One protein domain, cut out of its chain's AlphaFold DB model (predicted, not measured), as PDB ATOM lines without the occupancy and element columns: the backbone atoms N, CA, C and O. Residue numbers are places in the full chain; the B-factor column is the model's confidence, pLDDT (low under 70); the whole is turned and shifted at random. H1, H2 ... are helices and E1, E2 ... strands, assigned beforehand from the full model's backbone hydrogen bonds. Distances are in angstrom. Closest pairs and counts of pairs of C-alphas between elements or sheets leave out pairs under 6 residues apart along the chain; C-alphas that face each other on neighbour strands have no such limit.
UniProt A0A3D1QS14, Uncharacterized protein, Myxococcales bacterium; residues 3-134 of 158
ATOM      1  N   ALA A   3      12.161   1.355 -12.543       95.94
ATOM      2  CA  ALA A   3      12.602   2.544 -13.264       95.94
ATOM      3  C   ALA A   3      13.040   2.176 -14.686       95.94
ATOM      4  O   ALA A   3      13.522   1.069 -14.927       95.94
ATOM      5  N   ALA A   4      12.848   3.100 -15.629       96.25
ATOM      6  CA  ALA A   4      13.230   2.886 -17.018       96.25
ATOM      7  C   ALA A   4      14.759   2.852 -17.159       96.25
ATOM      8  O   ALA A   4      15.441   3.783 -16.733       96.25
ATOM      9  N   ASP A   5      15.283   1.814 -17.811       95.88
ATOM     10  CA  ASP A   5      16.700   1.693 -18.148       95.88
ATOM     11  C   ASP A   5      16.891   1.839 -19.668       95.88
ATOM     12  O   ASP A   5      16.647   0.892 -20.422       95.88
ATOM     13  N   PRO A   6      17.355   3.007 -20.156       93.75
ATOM     14  CA  PRO A   6      17.489   3.271 -21.589       93.75
ATOM     15  C   PRO A   6      18.597   2.444 -22.253       93.75
ATOM     16  O   PRO A   6      18.710   2.436 -23.479       93.75
ATOM     17  N   ARG A   7      19.436   1.757 -21.467       94.00
ATOM     18  CA  ARG A   7      20.494   0.882 -21.986       94.00
ATOM     19  C   ARG A   7      19.927  -0.447 -22.484       94.00
ATOM     20  O   ARG A   7      20.606  -1.142 -23.238       94.00
ATOM     21  N   ILE A   8      18.706  -0.800 -22.074       94.25
ATOM     22  CA  ILE A   8      18.041  -2.046 -22.444       94.25
ATOM     23  C   ILE A   8      16.989  -1.747 -23.511       94.25
ATOM     24  O   ILE A   8      16.010  -1.049 -23.268       94.25
ATOM     25  N   THR A   9      17.191  -2.295 -24.708       93.31
ATOM     26  CA  THR A   9      16.272  -2.124 -25.850       93.31
ATOM     27  C   THR A   9      15.497  -3.390 -26.197       93.31
ATOM     28  O   THR A   9      14.477  -3.321 -26.868       93.31
ATOM     29  N   HIS A  10      15.989  -4.539 -25.744       94.69
ATOM     30  CA  HIS A  10      15.410  -5.870 -25.893       94.69
ATOM     31  C   HIS A  10      15.947  -6.740 -24.752       94.69
ATOM     32  O   HIS A  10      16.944  -6.383 -24.119       94.69
ATOM     33  N   ILE A  11      15.300  -7.871 -24.490       95.12
ATOM     34  CA  ILE A  11      15.712  -8.840 -23.478       95.12
ATOM     35  C   ILE A  11      16.567  -9.917 -24.162       95.12
ATOM     36  O   ILE A  11      16.020 -10.748 -24.891       95.12
ATOM     37  N   PRO A  12      17.902  -9.923 -23.971       87.38
ATOM     38  CA  PRO A  12      18.784 -10.907 -24.590       87.38
ATOM     39  C   PRO A  12      18.712 -12.221 -23.804       87.38
ATOM     40  O   PRO A  12      19.548 -12.495 -22.944       87.38
ATOM     41  N   ALA A  13      17.679 -13.015 -24.070       94.62
ATOM     42  CA  ALA A  13      17.457 -14.300 -23.423       94.62
ATOM     43  C   ALA A  13      17.446 -15.437 -24.444       94.62
ATOM     44  O   ALA A  13      16.915 -15.294 -25.544       94.62
ATOM     45  N   LEU A  14      17.998 -16.582 -24.049       95.25
ATOM     46  CA  LEU A  14      17.753 -17.864 -24.702       95.25
ATOM     47  C   LEU A  14      16.432 -18.457 -24.204       95.25
ATOM     48  O   LEU A  14      15.988 -18.172 -23.089       95.25
ATOM     49  N   ARG A  15      15.839 -19.349 -24.998       95.81
ATOM     50  CA  ARG A  15      14.590 -20.045 -24.662       95.81
ATOM     51  C   ARG A  15      14.642 -20.713 -23.291       95.81
ATOM     52  O   ARG A  15      13.720 -20.593 -22.490       95.81
ATOM     53  N   GLU A  16      15.753 -21.375 -22.987       95.94
ATOM     54  CA  GLU A  16      15.974 -22.096 -21.734       95.94
ATOM     55  C   GLU A  16      16.076 -21.162 -20.527       95.94
ATOM     56  O   GLU A  16      15.896 -21.613 -19.394       95.94
ATOM     57  N   GLN A  17      16.347 -19.874 -20.754       97.06
ATOM     58  CA  GLN A  17      16.476 -18.865 -19.709       97.06
ATOM     59  C   GLN A  17      15.134 -18.227 -19.352       97.06
ATOM     60  O   GLN A  17      14.971 -17.812 -18.213       97.06
ATOM     61  N   VAL A  18      14.148 -18.174 -20.252       97.56
ATOM     62  CA  VAL A  18      12.849 -17.523 -19.981       97.56
ATOM     63  C   VAL A  18      12.042 -18.347 -18.981       97.56
ATOM     64  O   VAL A  18      11.628 -19.455 -19.297       97.56
ATOM     65  N   VAL A  19      11.815 -17.869 -17.758       96.75
ATOM     66  CA  VAL A  19      11.078 -18.611 -16.711       96.75
ATOM     67  C   VAL A  19       9.596 -18.260 -16.660       96.75
ATOM     68  O   VAL A  19       8.778 -19.148 -16.421       96.75
ATOM     69  N   SER A  20       9.238 -17.011 -16.948       97.12
ATOM     70  CA  SER A  20       7.854 -16.591 -17.141       97.12
ATOM     71  C   SER A  20       7.771 -15.533 -18.235       97.12
ATOM     72  O   SER A  20       8.733 -14.815 -18.519       97.12
ATOM     73  N   LEU A  21       6.616 -15.495 -18.887       98.25
ATOM     74  CA  LEU A  21       6.291 -14.513 -19.904       98.25
ATOM     75  C   LEU A  21       4.800 -14.211 -19.795       98.25
ATOM     76  O   LEU A  21       3.976 -15.122 -19.910       98.25
ATOM     77  N   SER A  22       4.482 -12.940 -19.603       98.44
ATOM     78  CA  SER A  22       3.115 -12.422 -19.595       98.44
ATOM     79  C   SER A  22       3.007 -11.275 -20.590       98.44
ATOM     80  O   SER A  22       3.982 -10.552 -20.804       98.44
ATOM     81  N   ALA A  23       1.835 -11.099 -21.185       98.31
ATOM     82  CA  ALA A  23       1.549 -10.029 -22.135       98.31
ATOM     83  C   ALA A  23       0.253  -9.311 -21.757       98.31
ATOM     84  O   ALA A  23      -0.621  -9.899 -21.122       98.31
ATOM     85  N   SER A  24       0.123  -8.043 -22.143       98.50
ATOM     86  CA  SER A  24      -1.133  -7.325 -21.954       98.50
ATOM     87  C   SER A  24      -2.216  -7.816 -22.922       98.50
ATOM     88  O   SER A  24      -1.967  -8.031 -24.107       98.50
ATOM     89  N   LEU A  25      -3.441  -7.963 -22.428       97.25
ATOM     90  CA  LEU A  25      -4.633  -8.241 -23.235       97.25
ATOM     91  C   LEU A  25      -5.135  -6.989 -23.952       97.25
ATOM     92  O   LEU A  25      -5.699  -7.060 -25.042       97.25
ATOM     93  N   ASN A  26      -4.938  -5.835 -23.323       97.56
ATOM     94  CA  ASN A  26      -5.323  -4.536 -23.840       97.56
ATOM     95  C   ASN A  26      -4.095  -3.711 -24.259       97.56
ATOM     96  O   ASN A  26      -2.947  -4.035 -23.935       97.56
ATOM     97  N   LYS A  27      -4.370  -2.624 -24.985       97.62
ATOM     98  CA  LYS A  27      -3.388  -1.619 -25.398       97.62
ATOM     99  C   LYS A  27      -3.842  -0.229 -24.948       97.62
ATOM    100  O   LYS A  27      -4.388   0.520 -25.757       97.62
ATOM    101  N   PRO A  28      -3.732   0.105 -23.652       97.25
ATOM    102  CA  PRO A  28      -4.155   1.411 -23.170       97.25
ATOM    103  C   PRO A  28      -3.336   2.521 -23.836       97.25
ATOM    104  O   PRO A  28      -2.171   2.337 -24.201       97.25
ATOM    105  N   HIS A  29      -3.961   3.685 -23.977       96.62
ATOM    106  CA  HIS A  29      -3.297   4.881 -24.469       96.62
ATOM    107  C   HIS A  29      -2.631   5.595 -23.291       96.62
ATOM    108  O   HIS A  29      -3.318   6.196 -22.464       96.62
ATOM    109  N   ILE A  30      -1.305   5.499 -23.186       94.88
ATOM    110  CA  ILE A  30      -0.551   6.030 -22.042       94.88
ATOM    111  C   ILE A  30       0.582   6.947 -22.496       94.88
ATOM    112  O   ILE A  30       1.157   6.774 -23.570       94.88
ATOM    113  N   ALA A  31       0.920   7.920 -21.652       93.12
ATOM    114  CA  ALA A  31       2.102   8.754 -21.820       93.12
ATOM    115  C   ALA A  31       3.277   8.136 -21.052       93.12
ATOM    116  O   ALA A  31       3.257   8.066 -19.824       93.12
ATOM    117  N   VAL A  32       4.308   7.702 -21.775       92.81
ATOM    118  CA  VAL A  32       5.565   7.230 -21.179       92.81
ATOM    119  C   VAL A  32       6.536   8.417 -21.082       92.81
ATOM    120  O   VAL A  32       6.604   9.201 -22.031       92.81
ATOM    121  N   PRO A  33       7.290   8.595 -19.978       91.31
ATOM    122  CA  PRO A  33       8.203   9.728 -19.826       91.31
ATOM    123  C   PRO A  33       9.138   9.916 -21.029       91.31
ATOM    124  O   PRO A  33       9.814   8.986 -21.463       91.31
ATOM    125  N   GLY A  34       9.172  11.137 -21.570       91.31
ATOM    126  CA  GLY A  34       9.983  11.477 -22.744       91.31
ATOM    127  C   GLY A  34       9.403  11.032 -24.093       91.31
ATOM    128  O   GLY A  34      10.082  11.183 -25.107       91.31
ATOM    129  N   ARG A  35       8.173  10.500 -24.137       93.12
ATOM    130  CA  ARG A  35       7.491  10.056 -25.361       93.12
ATOM    131  C   ARG A  35       6.080  10.633 -25.448       93.12
ATOM    132  O   ARG A  35       5.463  10.972 -24.439       93.12
ATOM    133  N   ALA A  36       5.561  10.735 -26.670       93.25
ATOM    134  CA  ALA A  36       4.167  11.099 -26.893       93.25
ATOM    135  C   ALA A  36       3.230   9.973 -26.432       93.25
ATOM    136  O   ALA A  36       3.581   8.790 -26.527       93.25
ATOM    137  N   ALA A  37       2.038  10.355 -25.967       95.31
ATOM    138  CA  ALA A  37       0.987   9.407 -25.632       95.31
ATOM    139  C   ALA A  37       0.593   8.591 -26.871       95.31
ATOM    140  O   ALA A  37       0.419   9.144 -27.959       95.31
ATOM    141  N   GLN A  38       0.518   7.274 -26.706       97.12
ATOM    142  CA  GLN A  38       0.155   6.334 -27.764       97.12
ATOM    143  C   GLN A  38      -0.363   5.028 -27.162       97.12
ATOM    144  O   GLN A  38      -0.283   4.820 -25.949       97.12
ATOM    145  N   GLU A  39      -0.887   4.146 -28.010       97.50
ATOM    146  CA  GLU A  39      -1.177   2.772 -27.607       97.50
ATOM    147  C   GLU A  39       0.119   2.037 -27.255       97.50
ATOM    148  O   GLU A  39       1.121   2.102 -27.975       97.50
ATOM    149  N   VAL A  40       0.095   1.327 -26.133       97.94
ATOM    150  CA  VAL A  40       1.243   0.562 -25.653       97.94
ATOM    151  C   VAL A  40       0.819  -0.874 -25.409       97.94
ATOM    152  O   VAL A  40      -0.245  -1.130 -24.861       97.94
ATOM    153  N   GLN A  41       1.665  -1.816 -25.805       97.94
ATOM    154  CA  GLN A  41       1.553  -3.227 -25.453       97.94
ATOM    155  C   GLN A  41       2.598  -3.530 -24.376       97.94
ATOM    156  O   GLN A  41       3.768  -3.190 -24.549       97.94
ATOM    157  N   ALA A  42       2.205  -4.169 -23.277       98.38
ATOM    158  CA  ALA A  42       3.124  -4.501 -22.193       98.38
ATOM    159  C   ALA A  42       3.473  -5.990 -22.169       98.38
ATOM    160  O   ALA A  42       2.668  -6.845 -22.542       98.38
ATOM    161  N   TYR A  43       4.672  -6.286 -21.678       98.56
ATOM    162  CA  TYR A  43       5.147  -7.629 -21.391       98.56
ATOM    163  C   TYR A  43       5.871  -7.658 -20.047       98.56
ATOM    164  O   TYR A  43       6.564  -6.708 -19.685       98.56
ATOM    165  N   VAL A  44       5.753  -8.774 -19.333       98.31
ATOM    166  CA  VAL A  44       6.602  -9.103 -18.181       98.31
ATOM    167  C   VAL A  44       7.429 -10.314 -18.558       98.31
ATOM    168  O   VAL A  44       6.872 -11.335 -18.963       98.31
ATOM    169  N   VAL A  45       8.749 -10.194 -18.447       98.31
ATOM    170  CA  VAL A  45       9.688 -11.255 -18.812       98.31
ATOM    171  C   VAL A  45      10.547 -11.593 -17.609       98.31
ATOM    172  O   VAL A  45      11.364 -10.783 -17.173       98.31
ATOM    173  N   GLY A  46      10.378 -12.803 -17.093       97.62
ATOM    174  CA  GLY A  46      11.280 -13.383 -16.113       97.62
ATOM    175  C   GLY A  46      12.333 -14.238 -16.792       97.62
ATOM    176  O   GLY A  46      11.996 -15.083 -17.624       97.62
ATOM    177  N   ILE A  47      13.598 -14.087 -16.408       97.56
ATOM    178  CA  ILE A  47      14.692 -14.937 -16.887       97.56
ATOM    179  C   ILE A  47      15.520 -15.496 -15.731       97.56
ATOM    180  O   ILE A  47      15.627 -14.875 -14.677       97.56
ATOM    181  N   VAL A  48      16.154 -16.646 -15.954       96.62
ATOM    182  CA  VAL A  48      17.198 -17.202 -15.089       96.62
ATOM    183  C   VAL A  48      18.555 -17.080 -15.776       96.62
ATOM    184  O   VAL A  48      18.758 -17.575 -16.886       96.62
ATOM    185  N   ALA A  49      19.499 -16.403 -15.124       90.75
ATOM    186  CA  ALA A  49      20.856 -16.224 -15.630       90.75
ATOM    187  C   ALA A  49      21.850 -15.971 -14.490       90.75
ATOM    188  O   ALA A  49      21.566 -15.251 -13.533       90.75
ATOM    189  N   GLY A  50      23.054 -16.542 -14.604       85.62
ATOM    190  CA  GLY A  50      24.135 -16.295 -13.643       85.62
ATOM    191  C   GLY A  50      23.796 -16.693 -12.201       85.62
ATOM    192  O   GLY A  50      24.203 -15.998 -11.275       85.62
ATOM    193  N   GLY A  51      23.022 -17.770 -12.020       89.25
ATOM    194  CA  GLY A  51      22.675 -18.319 -10.705       89.25
ATOM    195  C   GLY A  51      21.523 -17.621  -9.973       89.25
ATOM    196  O   GLY A  51      21.281 -17.941  -8.816       89.25
ATOM    197  N   GLY A  52      20.807 -16.698 -10.620       95.38
ATOM    198  CA  GLY A  52      19.616 -16.068 -10.048       95.38
ATOM    199  C   GLY A  52      18.587 -15.694 -11.106       95.38
ATOM    200  O   GLY A  52      18.764 -15.981 -12.294       95.38
ATOM    201  N   PHE A  53      17.518 -15.051 -10.657       97.38
ATOM    202  CA  PHE A  53      16.410 -14.619 -11.496       97.38
ATOM    203  C   PHE A  53      16.418 -13.106 -11.677       97.38
ATOM    204  O   PHE A  53      16.761 -12.365 -10.758       97.38
ATOM    205  N   SER A  54      16.003 -12.661 -12.854       96.56
ATOM    206  CA  SER A  54      15.814 -11.253 -13.196       96.56
ATOM    207  C   SER A  54      14.444 -11.085 -13.832       96.56
ATOM    208  O   SER A  54      13.978 -11.980 -14.539       96.56
ATOM    209  N   LEU A  55      13.806  -9.941 -13.603       97.38
ATOM    210  CA  LEU A  55      12.500  -9.631 -14.165       97.38
ATOM    211  C   LEU A  55      12.526  -8.263 -14.837       97.38
ATOM    212  O   LEU A  55      13.078  -7.300 -14.306       97.38
ATOM    213  N   PHE A  56      11.907  -8.199 -16.007       98.19
ATOM    214  CA  PHE A  56      11.827  -7.007 -16.832       98.19
ATOM    215  C   PHE A  56      10.370  -6.692 -17.131       98.19
ATOM    216  O   PHE A  56       9.609  -7.573 -17.536       98.19
ATOM    217  N   VAL A  57      10.004  -5.422 -16.992       98.31
ATOM    218  CA  VAL A  57       8.752  -4.887 -17.525       98.31
ATOM    219  C   VAL A  57       9.080  -4.203 -18.845       98.31
ATOM    220  O   VAL A  57       9.890  -3.283 -18.891       98.31
ATOM    221  N   TYR A  58       8.483  -4.664 -19.934       98.44
ATOM    222  CA  TYR A  58       8.771  -4.194 -21.283       98.44
ATOM    223  C   TYR A  58       7.533  -3.530 -21.874       98.44
ATOM    224  O   TYR A  58       6.492  -4.169 -22.020       98.44
ATOM    225  N   LEU A  59       7.652  -2.260 -22.247       98.00
ATOM    226  CA  LEU A  59       6.611  -1.508 -22.935       98.00
ATOM    227  C   LEU A  59       6.978  -1.356 -24.409       98.00
ATOM    228  O   LEU A  59       8.022  -0.800 -24.744       98.00
ATOM    229  N   PHE A  60       6.097  -1.831 -25.280       97.50
ATOM    230  CA  PHE A  60       6.187  -1.668 -26.721       97.50
ATOM    231  C   PHE A  60       5.240  -0.562 -27.183       97.50
ATOM    232  O   PHE A  60       4.019  -0.702 -27.103       97.50
ATOM    233  N   LEU A  61       5.812   0.532 -27.676       96.12
ATOM    234  CA  LEU A  61       5.092   1.683 -28.207       96.12
ATOM    235  C   LEU A  61       4.740   1.390 -29.671       96.12
ATOM    236  O   LEU A  61       5.593   1.484 -30.558       96.12
ATOM    237  N   THR A  62       3.496   0.979 -29.916       93.44
ATOM    238  CA  THR A  62       3.097   0.318 -31.172       93.44
ATOM    239  C   THR A  62       3.136   1.246 -32.381       93.44
ATOM    240  O   THR A  62       3.431   0.784 -33.479       93.44
ATOM    241  N   SER A  63       2.888   2.545 -32.197       93.00
ATOM    242  CA  SER A  63       2.880   3.518 -33.297       93.00
ATOM    243  C   SER A  63       4.284   3.932 -33.741       93.00
ATOM    244  O   SER A  63       4.494   4.292 -34.895       93.00
ATOM    245  N   THR A  64       5.248   3.915 -32.819       93.81
ATOM    246  CA  THR A  64       6.623   4.394 -33.060       93.81
ATOM    247  C   THR A  64       7.635   3.265 -33.234       93.81
ATOM    248  O   THR A  64       8.751   3.509 -33.693       93.81
ATOM    249  N   PHE A  65       7.236   2.025 -32.936       94.44
ATOM    250  CA  PHE A  65       8.103   0.847 -32.920       94.44
ATOM    251  C   PHE A  65       9.293   1.012 -31.971       94.44
ATOM    252  O   PHE A  65      10.424   0.649 -32.293       94.44
ATOM    253  N   GLU A  66       9.030   1.578 -30.795       94.12
ATOM    254  CA  GLU A  66      10.031   1.806 -29.759       94.12
ATOM    255  C   GLU A  66       9.767   0.938 -28.528       94.12
ATOM    256  O   GLU A  66       8.634   0.557 -28.231       94.12
ATOM    257  N   ALA A  67      10.835   0.663 -27.784       96.06
ATOM    258  CA  ALA A  67      10.780  -0.020 -26.503       96.06
ATOM    259  C   ALA A  67      11.078   0.944 -25.357       96.06
ATOM    260  O   ALA A  67      11.910   1.850 -25.494       96.06
ATOM    261  N   VAL A  68      10.453   0.697 -24.210       97.19
ATOM    262  CA  VAL A  68      10.899   1.206 -22.913       97.19
ATOM    263  C   VAL A  68      10.920   0.039 -21.938       97.19
ATOM    264  O   VAL A  68       9.899  -0.612 -21.721       97.19
ATOM    265  N   VAL A  69      12.089  -0.242 -21.368       97.50
ATOM    266  CA  VAL A  69      12.274  -1.350 -20.429       97.50
ATOM    267  C   VAL A  69      12.452  -0.797 -19.030       97.50
ATOM    268  O   VAL A  69      13.310   0.050 -18.800       97.50
ATOM    269  N   TYR A  70      11.645  -1.289 -18.102       97.50
ATOM    270  CA  TYR A  70      11.739  -0.993 -16.687       97.50
ATOM    271  C   TYR A  70      12.352  -2.178 -15.946       97.50
ATOM    272  O   TYR A  70      11.999  -3.338 -16.183       97.50
ATOM    273  N   VAL A  71      13.243  -1.864 -15.014       96.88
ATOM    274  CA  VAL A  71      13.893  -2.826 -14.122       96.88
ATOM    275  C   VAL A  71      13.806  -2.341 -12.686       96.88
ATOM    276  O   VAL A  71      13.716  -1.139 -12.430       96.88
ATOM    277  N   ASP A  72      13.861  -3.271 -11.742       96.06
ATOM    278  CA  ASP A  72      14.135  -2.931 -10.353       96.06
ATOM    279  C   ASP A  72      15.653  -2.925 -10.132       96.06
ATOM    280  O   ASP A  72      16.283  -3.982 -10.070       96.06
ATOM    281  N   HIS A  73      16.255  -1.735 -10.051       91.62
ATOM    282  CA  HIS A  73      17.707  -1.591  -9.910       91.62
ATOM    283  C   HIS A  73      18.259  -2.174  -8.602       91.62
ATOM    284  O   HIS A  73      19.411  -2.611  -8.584       91.62
ATOM    285  N   ASP A  74      17.446  -2.237  -7.548       93.19
ATOM    286  CA  ASP A  74      17.855  -2.790  -6.254       93.19
ATOM    287  C   ASP A  74      17.752  -4.323  -6.245       93.19
ATOM    288  O   ASP A  74      18.408  -5.001  -5.453       93.19
ATOM    289  N   ARG A  75      16.941  -4.886  -7.150       92.50
ATOM    290  CA  ARG A  75      16.623  -6.320  -7.238       92.50
ATOM    291  C   ARG A  75      16.845  -6.883  -8.642       92.50
ATOM    292  O   ARG A  75      16.079  -7.714  -9.123       92.50
ATOM    293  N   LEU A  76      17.937  -6.471  -9.291       90.94
ATOM    294  CA  LEU A  76      18.305  -6.950 -10.632       90.94
ATOM    295  C   LEU A  76      18.535  -8.462 -10.688       90.94
ATOM    296  O   LEU A  76      18.327  -9.076 -11.734       90.94
ATOM    297  N   ARG A  77      18.993  -9.060  -9.586       94.69
ATOM    298  CA  ARG A  77      19.149 -10.504  -9.439       94.69
ATOM    299  C   ARG A  77      18.657 -10.929  -8.067       94.69
ATOM    300  O   ARG A  77      19.176 -10.463  -7.059       94.69
ATOM    301  N   VAL A  78      17.697 -11.839  -8.050       96.50
ATOM    302  CA  VAL A  78      17.068 -12.361  -6.835       96.50
ATOM    303  C   VAL A  78      17.063 -13.885  -6.837       96.50
ATOM    304  O   VAL A  78      17.322 -14.526  -7.861       96.50
ATOM    305  N   ASP A  79      16.806 -14.471  -5.674       96.81
ATOM    306  CA  ASP A  79      16.518 -15.894  -5.552       96.81
ATOM    307  C   ASP A  79      15.063 -16.201  -5.965       96.81
ATOM    308  O   ASP A  79      14.335 -15.341  -6.464       96.81
ATOM    309  N   ALA A  80      14.635 -17.452  -5.792       94.19
ATOM    310  CA  ALA A  80      13.296 -17.877  -6.193       94.19
ATOM    311  C   ALA A  80      12.174 -17.188  -5.395       94.19
ATOM    312  O   ALA A  80      11.103 -16.948  -5.953       94.19
ATOM    313  N   GLN A  81      12.405 -16.871  -4.117       94.00
ATOM    314  CA  GLN A  81      11.405 -16.209  -3.281       94.00
ATOM    315  C   GLN A  81      11.296 -14.733  -3.662       94.00
ATOM    316  O   GLN A  81      10.208 -14.267  -3.997       94.00
ATOM    317  N   GLY A  82      12.429 -14.030  -3.730       96.50
ATOM    318  CA  GLY A  82      12.472 -12.637  -4.158       96.50
ATOM    319  C   GLY A  82      11.941 -12.449  -5.578       96.50
ATOM    320  O   GLY A  82      11.328 -11.428  -5.874       96.50
ATOM    321  N   TYR A  83      12.094 -13.451  -6.450       96.88
ATOM    322  CA  TYR A  83      11.493 -13.429  -7.782       96.88
ATOM    323  C   TYR A  83       9.965 -13.320  -7.735       96.88
ATOM    324  O   TYR A  83       9.390 -12.552  -8.503       96.88
ATOM    325  N   LYS A  84       9.299 -14.051  -6.833       96.00
ATOM    326  CA  LYS A  84       7.836 -13.987  -6.684       96.00
ATOM    327  C   LYS A  84       7.358 -12.645  -6.156       96.00
ATOM    328  O   LYS A  84       6.331 -12.145  -6.621       96.00
ATOM    329  N   ASP A  85       8.129 -12.039  -5.266       96.31
ATOM    330  CA  ASP A  85       7.834 -10.705  -4.753       96.31
ATOM    331  C   ASP A  85       7.965  -9.657  -5.874       96.31
ATOM    332  O   ASP A  85       7.036  -8.888  -6.122       96.31
ATOM    333  N   VAL A  86       9.066  -9.692  -6.639       97.19
ATOM    334  CA  VAL A  86       9.287  -8.778  -7.776       97.19
ATOM    335  C   VAL A  86       8.250  -8.984  -8.888       97.19
ATOM    336  O   VAL A  86       7.785  -8.007  -9.473       97.19
ATOM    337  N   GLU A  87       7.853 -10.227  -9.176       97.25
ATOM    338  CA  GLU A  87       6.799 -10.548 -10.153       97.25
ATOM    339  C   GLU A  87       5.451  -9.950  -9.736       97.25
ATOM    340  O   GLU A  87       4.773  -9.336 -10.558       97.25
ATOM    341  N   THR A  88       5.098 -10.040  -8.454       96.94
ATOM    342  CA  THR A  88       3.859  -9.456  -7.917       96.94
ATOM    343  C   THR A  88       3.866  -7.930  -8.032       96.94
ATOM    344  O   THR A  88       2.889  -7.331  -8.484       96.94
ATOM    345  N   GLU A  89       4.984  -7.287  -7.692       97.38
ATOM    346  CA  GLU A  89       5.134  -5.834  -7.820       97.38
ATOM    347  C   GLU A  89       5.120  -5.355  -9.278       97.38
ATOM    348  O   GLU A  89       4.549  -4.305  -9.573       97.38
ATOM    349  N   ALA A  90       5.707  -6.118 -10.204       98.00
ATOM    350  CA  ALA A  90       5.685  -5.804 -11.631       98.00
ATOM    351  C   ALA A  90       4.264  -5.815 -12.202       98.00
ATOM    352  O   ALA A  90       3.897  -4.931 -12.979       98.00
ATOM    353  N   MET A  91       3.461  -6.802 -11.799       97.94
ATOM    354  CA  MET A  91       2.059  -6.906 -12.196       97.94
ATOM    355  C   MET A  91       1.255  -5.728 -11.640       97.94
ATOM    356  O   MET A  91       0.599  -5.036 -12.411       97.94
ATOM    357  N   ALA A  92       1.403  -5.413 -10.348       97.81
ATOM    358  CA  ALA A  92       0.744  -4.260  -9.731       97.81
ATOM    359  C   ALA A  92       1.148  -2.925 -10.388       97.81
ATOM    360  O   ALA A  92       0.312  -2.045 -10.599       97.81
ATOM    361  N   PHE A  93       2.423  -2.772 -10.758       97.25
ATOM    362  CA  PHE A  93       2.913  -1.602 -11.484       97.25
ATOM    363  C   PHE A  93       2.218  -1.444 -12.846       97.25
ATOM    364  O   PHE A  93       1.725  -0.361 -13.163       97.25
ATOM    365  N   LEU A  94       2.118  -2.517 -13.631       98.12
ATOM    366  CA  LEU A  94       1.421  -2.503 -14.920       98.12
ATOM    367  C   LEU A  94      -0.089  -2.274 -14.768       98.12
ATOM    368  O   LEU A  94      -0.664  -1.462 -15.493       98.12
ATOM    369  N   GLU A  95      -0.728  -2.919 -13.797       97.12
ATOM    370  CA  GLU A  95      -2.150  -2.719 -13.498       97.12
ATOM    371  C   GLU A  95      -2.451  -1.265 -13.113       97.12
ATOM    372  O   GLU A  95      -3.441  -0.697 -13.574       97.12
ATOM    373  N   SER A  96      -1.554  -0.611 -12.363       96.25
ATOM    374  CA  SER A  96      -1.688   0.813 -12.019       96.25
ATOM    375  C   SER A  96      -1.641   1.749 -13.235       96.25
ATOM    376  O   SER A  96      -2.190   2.849 -13.189       96.25
ATOM    377  N   MET A  97      -1.034   1.307 -14.343       95.62
ATOM    378  CA  MET A  97      -1.031   2.012 -15.631       95.62
ATOM    379  C   MET A  97      -2.225   1.636 -16.528       95.62
ATOM    380  O   MET A  97      -2.347   2.155 -17.637       95.62
ATOM    381  N   GLY A  98      -3.113   0.749 -16.068       97.19
ATOM    382  CA  GLY A  98      -4.313   0.321 -16.791       97.19
ATOM    383  C   GLY A  98      -4.119  -0.898 -17.694       97.19
ATOM    384  O   GLY A  98      -4.997  -1.194 -18.510       97.19
ATOM    385  N   PHE A  99      -2.998  -1.615 -17.581       98.44
ATOM    386  CA  PHE A  99      -2.804  -2.869 -18.307       98.44
ATOM    387  C   PHE A  99      -3.540  -4.024 -17.627       98.44
ATOM    388  O   PHE A  99      -3.497  -4.180 -16.412       98.44
ATOM    389  N   MET A 100      -4.166  -4.873 -18.434       98.06
ATOM    390  CA  MET A 100      -4.663  -6.182 -18.020       98.06
ATOM    391  C   MET A 100      -3.677  -7.225 -18.528       98.06
ATOM    392  O   MET A 100      -3.473  -7.315 -19.735       98.06
ATOM    393  N   MET A 101      -3.049  -7.982 -17.634       98.06
ATOM    394  CA  MET A 101      -1.962  -8.898 -17.984       98.06
ATOM    395  C   MET A 101      -2.430 -10.354 -17.971       98.06
ATOM    396  O   MET A 101      -3.144 -10.771 -17.063       98.06
ATOM    397  N   GLU A 102      -1.976 -11.144 -18.941       97.06
ATOM    398  CA  GLU A 102      -2.223 -12.585 -19.003       97.06
ATOM    399  C   GLU A 102      -0.901 -13.361 -19.146       97.06
ATOM    400  O   GLU A 102      -0.034 -12.972 -19.940       97.06
ATOM    401  N   PRO A 103      -0.714 -14.466 -18.399       97.06
ATOM    402  CA  PRO A 103       0.429 -15.343 -18.597       97.06
ATOM    403  C   PRO A 103       0.328 -16.079 -19.937       97.06
ATOM    404  O   PRO A 103      -0.627 -16.805 -20.200       97.06
ATOM    405  N   LEU A 104       1.395 -16.025 -20.735       96.31
ATOM    406  CA  LEU A 104       1.491 -16.786 -21.986       96.31
ATOM    407  C   LEU A 104       1.827 -18.267 -21.765       96.31
ATOM    408  O   LEU A 104       1.975 -19.021 -22.722       96.31
ATOM    409  N   ASN A 105       1.972 -18.702 -20.506       94.44
ATOM    410  CA  ASN A 105       2.282 -20.085 -20.137       94.44
ATOM    411  C   ASN A 105       3.515 -20.651 -20.872       94.44
ATOM    412  O   ASN A 105       3.580 -21.846 -21.146       94.44
ATOM    413  N   PHE A 106       4.509 -19.804 -21.154       96.62
ATOM    414  CA  PHE A 106       5.638 -20.098 -22.049       96.62
ATOM    415  C   PHE A 106       6.313 -21.454 -21.792       96.62
ATOM    416  O   PHE A 106       6.513 -22.242 -22.710       96.62
ATOM    417  N   ARG A 107       6.588 -21.789 -20.524       96.00
ATOM    418  CA  ARG A 107       7.227 -23.060 -20.138       96.00
ATOM    419  C   ARG A 107       6.390 -24.312 -20.408       96.00
ATOM    420  O   ARG A 107       6.940 -25.407 -20.389       96.00
ATOM    421  N   ARG A 108       5.084 -24.164 -20.631       96.38
ATOM    422  CA  ARG A 108       4.159 -25.262 -20.949       96.38
ATOM    423  C   ARG A 108       4.046 -25.517 -22.454       96.38
ATOM    424  O   ARG A 108       3.456 -26.521 -22.835       96.38
ATOM    425  N   LEU A 109       4.578 -24.621 -23.283       96.62
ATOM    426  CA  LEU A 109       4.621 -24.766 -24.737       96.62
ATOM    427  C   LEU A 109       5.719 -25.753 -25.158       96.62
ATOM    428  O   LEU A 109       6.702 -25.932 -24.430       96.62
ATOM    429  N   SER A 110       5.578 -26.354 -26.344       97.56
ATOM    430  CA  SER A 110       6.659 -27.144 -26.949       97.56
ATOM    431  C   SER A 110       7.869 -26.254 -27.278       97.56
ATOM    432  O   SER A 110       7.711 -25.038 -27.407       97.56
ATOM    433  N   PRO A 111       9.081 -26.811 -27.438       97.12
ATOM    434  CA  PRO A 111      10.252 -26.029 -27.835       97.12
ATOM    435  C   PRO A 111      10.035 -25.220 -29.122       97.12
ATOM    436  O   PRO A 111      10.404 -24.052 -29.179       97.12
ATOM    437  N   GLU A 112       9.364 -25.799 -30.117       96.81
ATOM    438  CA  GLU A 112       9.065 -25.141 -31.392       96.81
ATOM    439  C   GLU A 112       8.109 -23.961 -31.198       96.81
ATOM    440  O   GLU A 112       8.335 -22.880 -31.737       96.81
ATOM    441  N   GLN A 113       7.072 -24.143 -30.374       97.00
ATOM    442  CA  GLN A 113       6.127 -23.081 -30.022       97.00
ATOM    443  C   GLN A 113       6.794 -21.977 -29.192       97.00
ATOM    444  O   GLN A 113       6.498 -20.800 -29.374       97.00
ATOM    445  N   GLN A 114       7.709 -22.334 -28.290       97.62
ATOM    446  CA  GLN A 114       8.510 -21.369 -27.536       97.62
ATOM    447  C   GLN A 114       9.379 -20.525 -28.477       97.62
ATOM    448  O   GLN A 114       9.386 -19.301 -28.360       97.62
ATOM    449  N   ASP A 115      10.066 -21.155 -29.434       95.94
ATOM    450  CA  ASP A 115      10.861 -20.450 -30.442       95.94
ATOM    451  C   ASP A 115       9.984 -19.536 -31.309       95.94
ATOM    452  O   ASP A 115      10.378 -18.417 -31.640       95.94
ATOM    453  N   GLU A 116       8.784 -19.988 -31.671       95.06
ATOM    454  CA  GLU A 116       7.820 -19.199 -32.437       95.06
ATOM    455  C   GLU A 116       7.323 -17.980 -31.646       95.06
ATOM    456  O   GLU A 116       7.281 -16.870 -32.180       95.06
ATOM    457  N   VAL A 117       7.034 -18.141 -30.352       95.38
ATOM    458  CA  VAL A 117       6.704 -17.021 -29.459       95.38
ATOM    459  C   VAL A 117       7.875 -16.044 -29.369       95.38
ATOM    460  O   VAL A 117       7.678 -14.844 -29.547       95.38
ATOM    461  N   MET A 118       9.103 -16.522 -29.155       95.38
ATOM    462  CA  MET A 118      10.272 -15.642 -29.045       95.38
ATOM    463  C   MET A 118      10.552 -14.853 -30.328       95.38
ATOM    464  O   MET A 118      10.972 -13.703 -30.248       95.38
ATOM    465  N   LYS A 119      10.288 -15.434 -31.505       93.75
ATOM    466  CA  LYS A 119      10.436 -14.746 -32.799       93.75
ATOM    467  C   LYS A 119       9.397 -13.649 -33.020       93.75
ATOM    468  O   LYS A 119       9.702 -12.664 -33.681       93.75
ATOM    469  N   ASN A 120       8.183 -13.835 -32.508       92.31
ATOM    470  CA  ASN A 120       7.053 -12.953 -32.801       92.31
ATOM    471  C   ASN A 120       6.795 -11.904 -31.712       92.31
ATOM    472  O   ASN A 120       6.135 -10.897 -31.970       92.31
ATOM    473  N   VAL A 121       7.299 -12.112 -30.494       94.31
ATOM    474  CA  VAL A 121       7.109 -11.165 -29.393       94.31
ATOM    475  C   VAL A 121       8.171 -10.049 -29.446       94.31
ATOM    476  O   VAL A 121       9.370 -10.339 -29.458       94.31
ATOM    477  N   PRO A 122       7.766  -8.760 -29.390       95.81
ATOM    478  CA  PRO A 122       8.671  -7.611 -29.446       95.81
ATOM    479  C   PRO A 122       9.826  -7.638 -28.443       95.81
ATOM    480  O   PRO A 122      10.924  -7.205 -28.774       95.81
ATOM    481  N   CYS A 123       9.608  -8.155 -27.228       96.00
ATOM    482  CA  CYS A 123      10.590  -8.050 -26.148       96.00
ATOM    483  C   CYS A 123      11.911  -8.788 -26.412       96.00
ATOM    484  O   CYS A 123      12.913  -8.439 -25.791       96.00
ATOM    485  N   PHE A 124      11.953  -9.740 -27.348       96.31
ATOM    486  CA  PHE A 124      13.173 -10.474 -27.709       96.31
ATOM    487  C   PHE A 124      13.845  -9.958 -28.990       96.31
ATOM    488  O   PHE A 124      14.906 -10.452 -29.370       96.31
ATOM    489  N   THR A 125      13.265  -8.956 -29.660       93.62
ATOM    490  CA  THR A 125      13.738  -8.482 -30.966       93.62
ATOM    491  C   THR A 125      14.361  -7.094 -30.866       93.62
ATOM    492  O   THR A 125      13.733  -6.143 -30.417       93.62
ATOM    493  N   LYS A 126      15.602  -6.954 -31.350       90.94
ATOM    494  CA  LYS A 126      16.301  -5.657 -31.388       90.94
ATOM    495  C   LYS A 126      15.740  -4.708 -32.456       90.94
ATOM    496  O   LYS A 126      15.706  -3.501 -32.236       90.94
ATOM    497  N   ASP A 127      15.339  -5.239 -33.611       91.50
ATOM    498  CA  ASP A 127      14.780  -4.459 -34.722       91.50
ATOM    499  C   ASP A 127      13.250  -4.583 -34.772       91.50
ATOM    500  O   ASP A 127      12.676  -5.435 -35.454       91.50
ATOM    501  N   LEU A 128      12.584  -3.717 -34.013       91.88
ATOM    502  CA  LEU A 128      11.125  -3.695 -33.902       91.88
ATOM    503  C   LEU A 128      10.428  -3.257 -35.193       91.88
ATOM    504  O   LEU A 128       9.281  -3.637 -35.427       91.88
ATOM    505  N   LYS A 129      11.114  -2.489 -36.047       89.62
ATOM    506  CA  LYS A 129      10.574  -2.078 -37.348       89.62
ATOM    507  C   LYS A 129      10.556  -3.255 -38.314       89.62
ATOM    508  O   LYS A 129       9.552  -3.460 -38.992       89.62
ATOM    509  N   ALA A 130      11.623  -4.055 -38.340       87.06
ATOM    510  CA  ALA A 130      11.655  -5.286 -39.124       87.06
ATOM    511  C   ALA A 130      10.588  -6.288 -38.657       87.06
ATOM    512  O   ALA A 130       9.898  -6.873 -39.492       87.06
ATOM    513  N   LEU A 131      10.399  -6.437 -37.339       87.62
ATOM    514  CA  LEU A 131       9.344  -7.288 -36.779       87.62
ATOM    515  C   LEU A 131       7.951  -6.843 -37.243       87.62
ATOM    516  O   LEU A 131       7.152  -7.660 -37.699       87.62
ATOM    517  N   ALA A 132       7.672  -5.541 -37.181       84.81
ATOM    518  CA  ALA A 132       6.404  -4.988 -37.641       84.81
ATOM    519  C   ALA A 132       6.181  -5.184 -39.147       84.81
ATOM    520  O   ALA A 132       5.083  -5.551 -39.562       84.81
ATOM    521  N   ALA A 133       7.223  -5.000 -39.962       85.62
ATOM    522  CA  ALA A 133       7.155  -5.238 -41.402       85.62
ATOM    523  C   ALA A 133       6.872  -6.714 -41.740       85.62
ATOM    524  O   ALA A 133       6.161  -6.996 -42.700       85.62
ATOM    525  N   ALA A 134       7.389  -7.654 -40.943       82.31
ATOM    526  CA  ALA A 134       7.124  -9.082 -41.114       82.31
ATOM    527  C   ALA A 134       5.689  -9.484 -40.719       82.31
ATOM    528  O   ALA A 134       5.154 -10.440 -41.282       82.31
TER     529      ALA A 134
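AT A GLANCE: This is residues 3 to 134 of the 158 residues of an uncharacterized protein of Myxococcales bacterium (UniProt A0A3D1QS14). A twisted sheet of five strands has one long helix, H1, packed on one face. The shorter helices H2 and H3 lie on the other side of the sheet from H1, and H3 only grazes it. The printed part has 132 residues, with three named helices and five named strands in the order E1 E2 E3 E4 H1 E5 H2 H3, a mixed class. The sheet runs E4, E3, E2, E1, E5, antiparallel throughout. The whole is compact, with a radius of gyration of the C-alphas of 14.0 A and spans of 38 by 33 by 26 A.

HOW THE PARTS SIT: E1, residues 18 to 24, and E2, residues 38 to 49, form a hairpin, with N 22 and O 44 2.9 A apart, within hydrogen-bond range. E2 and E3, residues 52 to 61, form another, with N 43 and O 58 at 2.8 A. E3 and E4, residues 66 to 72, form a third, with N 59 and O 68 at 2.8 A. E1 to E4 make a meander, each strand the antiparallel neighbour of the one before. H1, residues 80 to 96, is on the sheet, making two layers, a helix on one face of a sheet; its closest C-alphas with E3 are those of Tyr 83 and Phe 53, 6.3 A. Edge strand E5, residues 101 to 103, is antiparallel to E1 at 144 degrees, with N 23 and O 102 at 2.9 A. H2, residues 111 to 120, is not on the sheet. H3, residues 128 to 134, is close to H2 but not clearly touching, the closest C-alphas, Asn 120 and Leu 131, being 7.3 A apart. In H2 and H3 every O i to N i+4 pair is within hydrogen-bond range; in H1, 12 of 13 are.

IN THESE COORDINATES: E1 begins at C-alpha 18 (12.849, -17.523, -19.981). E1 to E4 measure 17.4, 32.9, 29.3 and 20.4 A from first to last C-alpha, H1 24.7 A and H2 14.3 A. H3 ends at C-alpha 134 (7.124, -9.082, -41.114).

THE WHOLE: The farthest C-alphas, Gln 81 and Ala 133, are 39.9 A apart. The printed part has no cut, the link E1 to E2 is long, and no printed residue is under 70 in pLDDT.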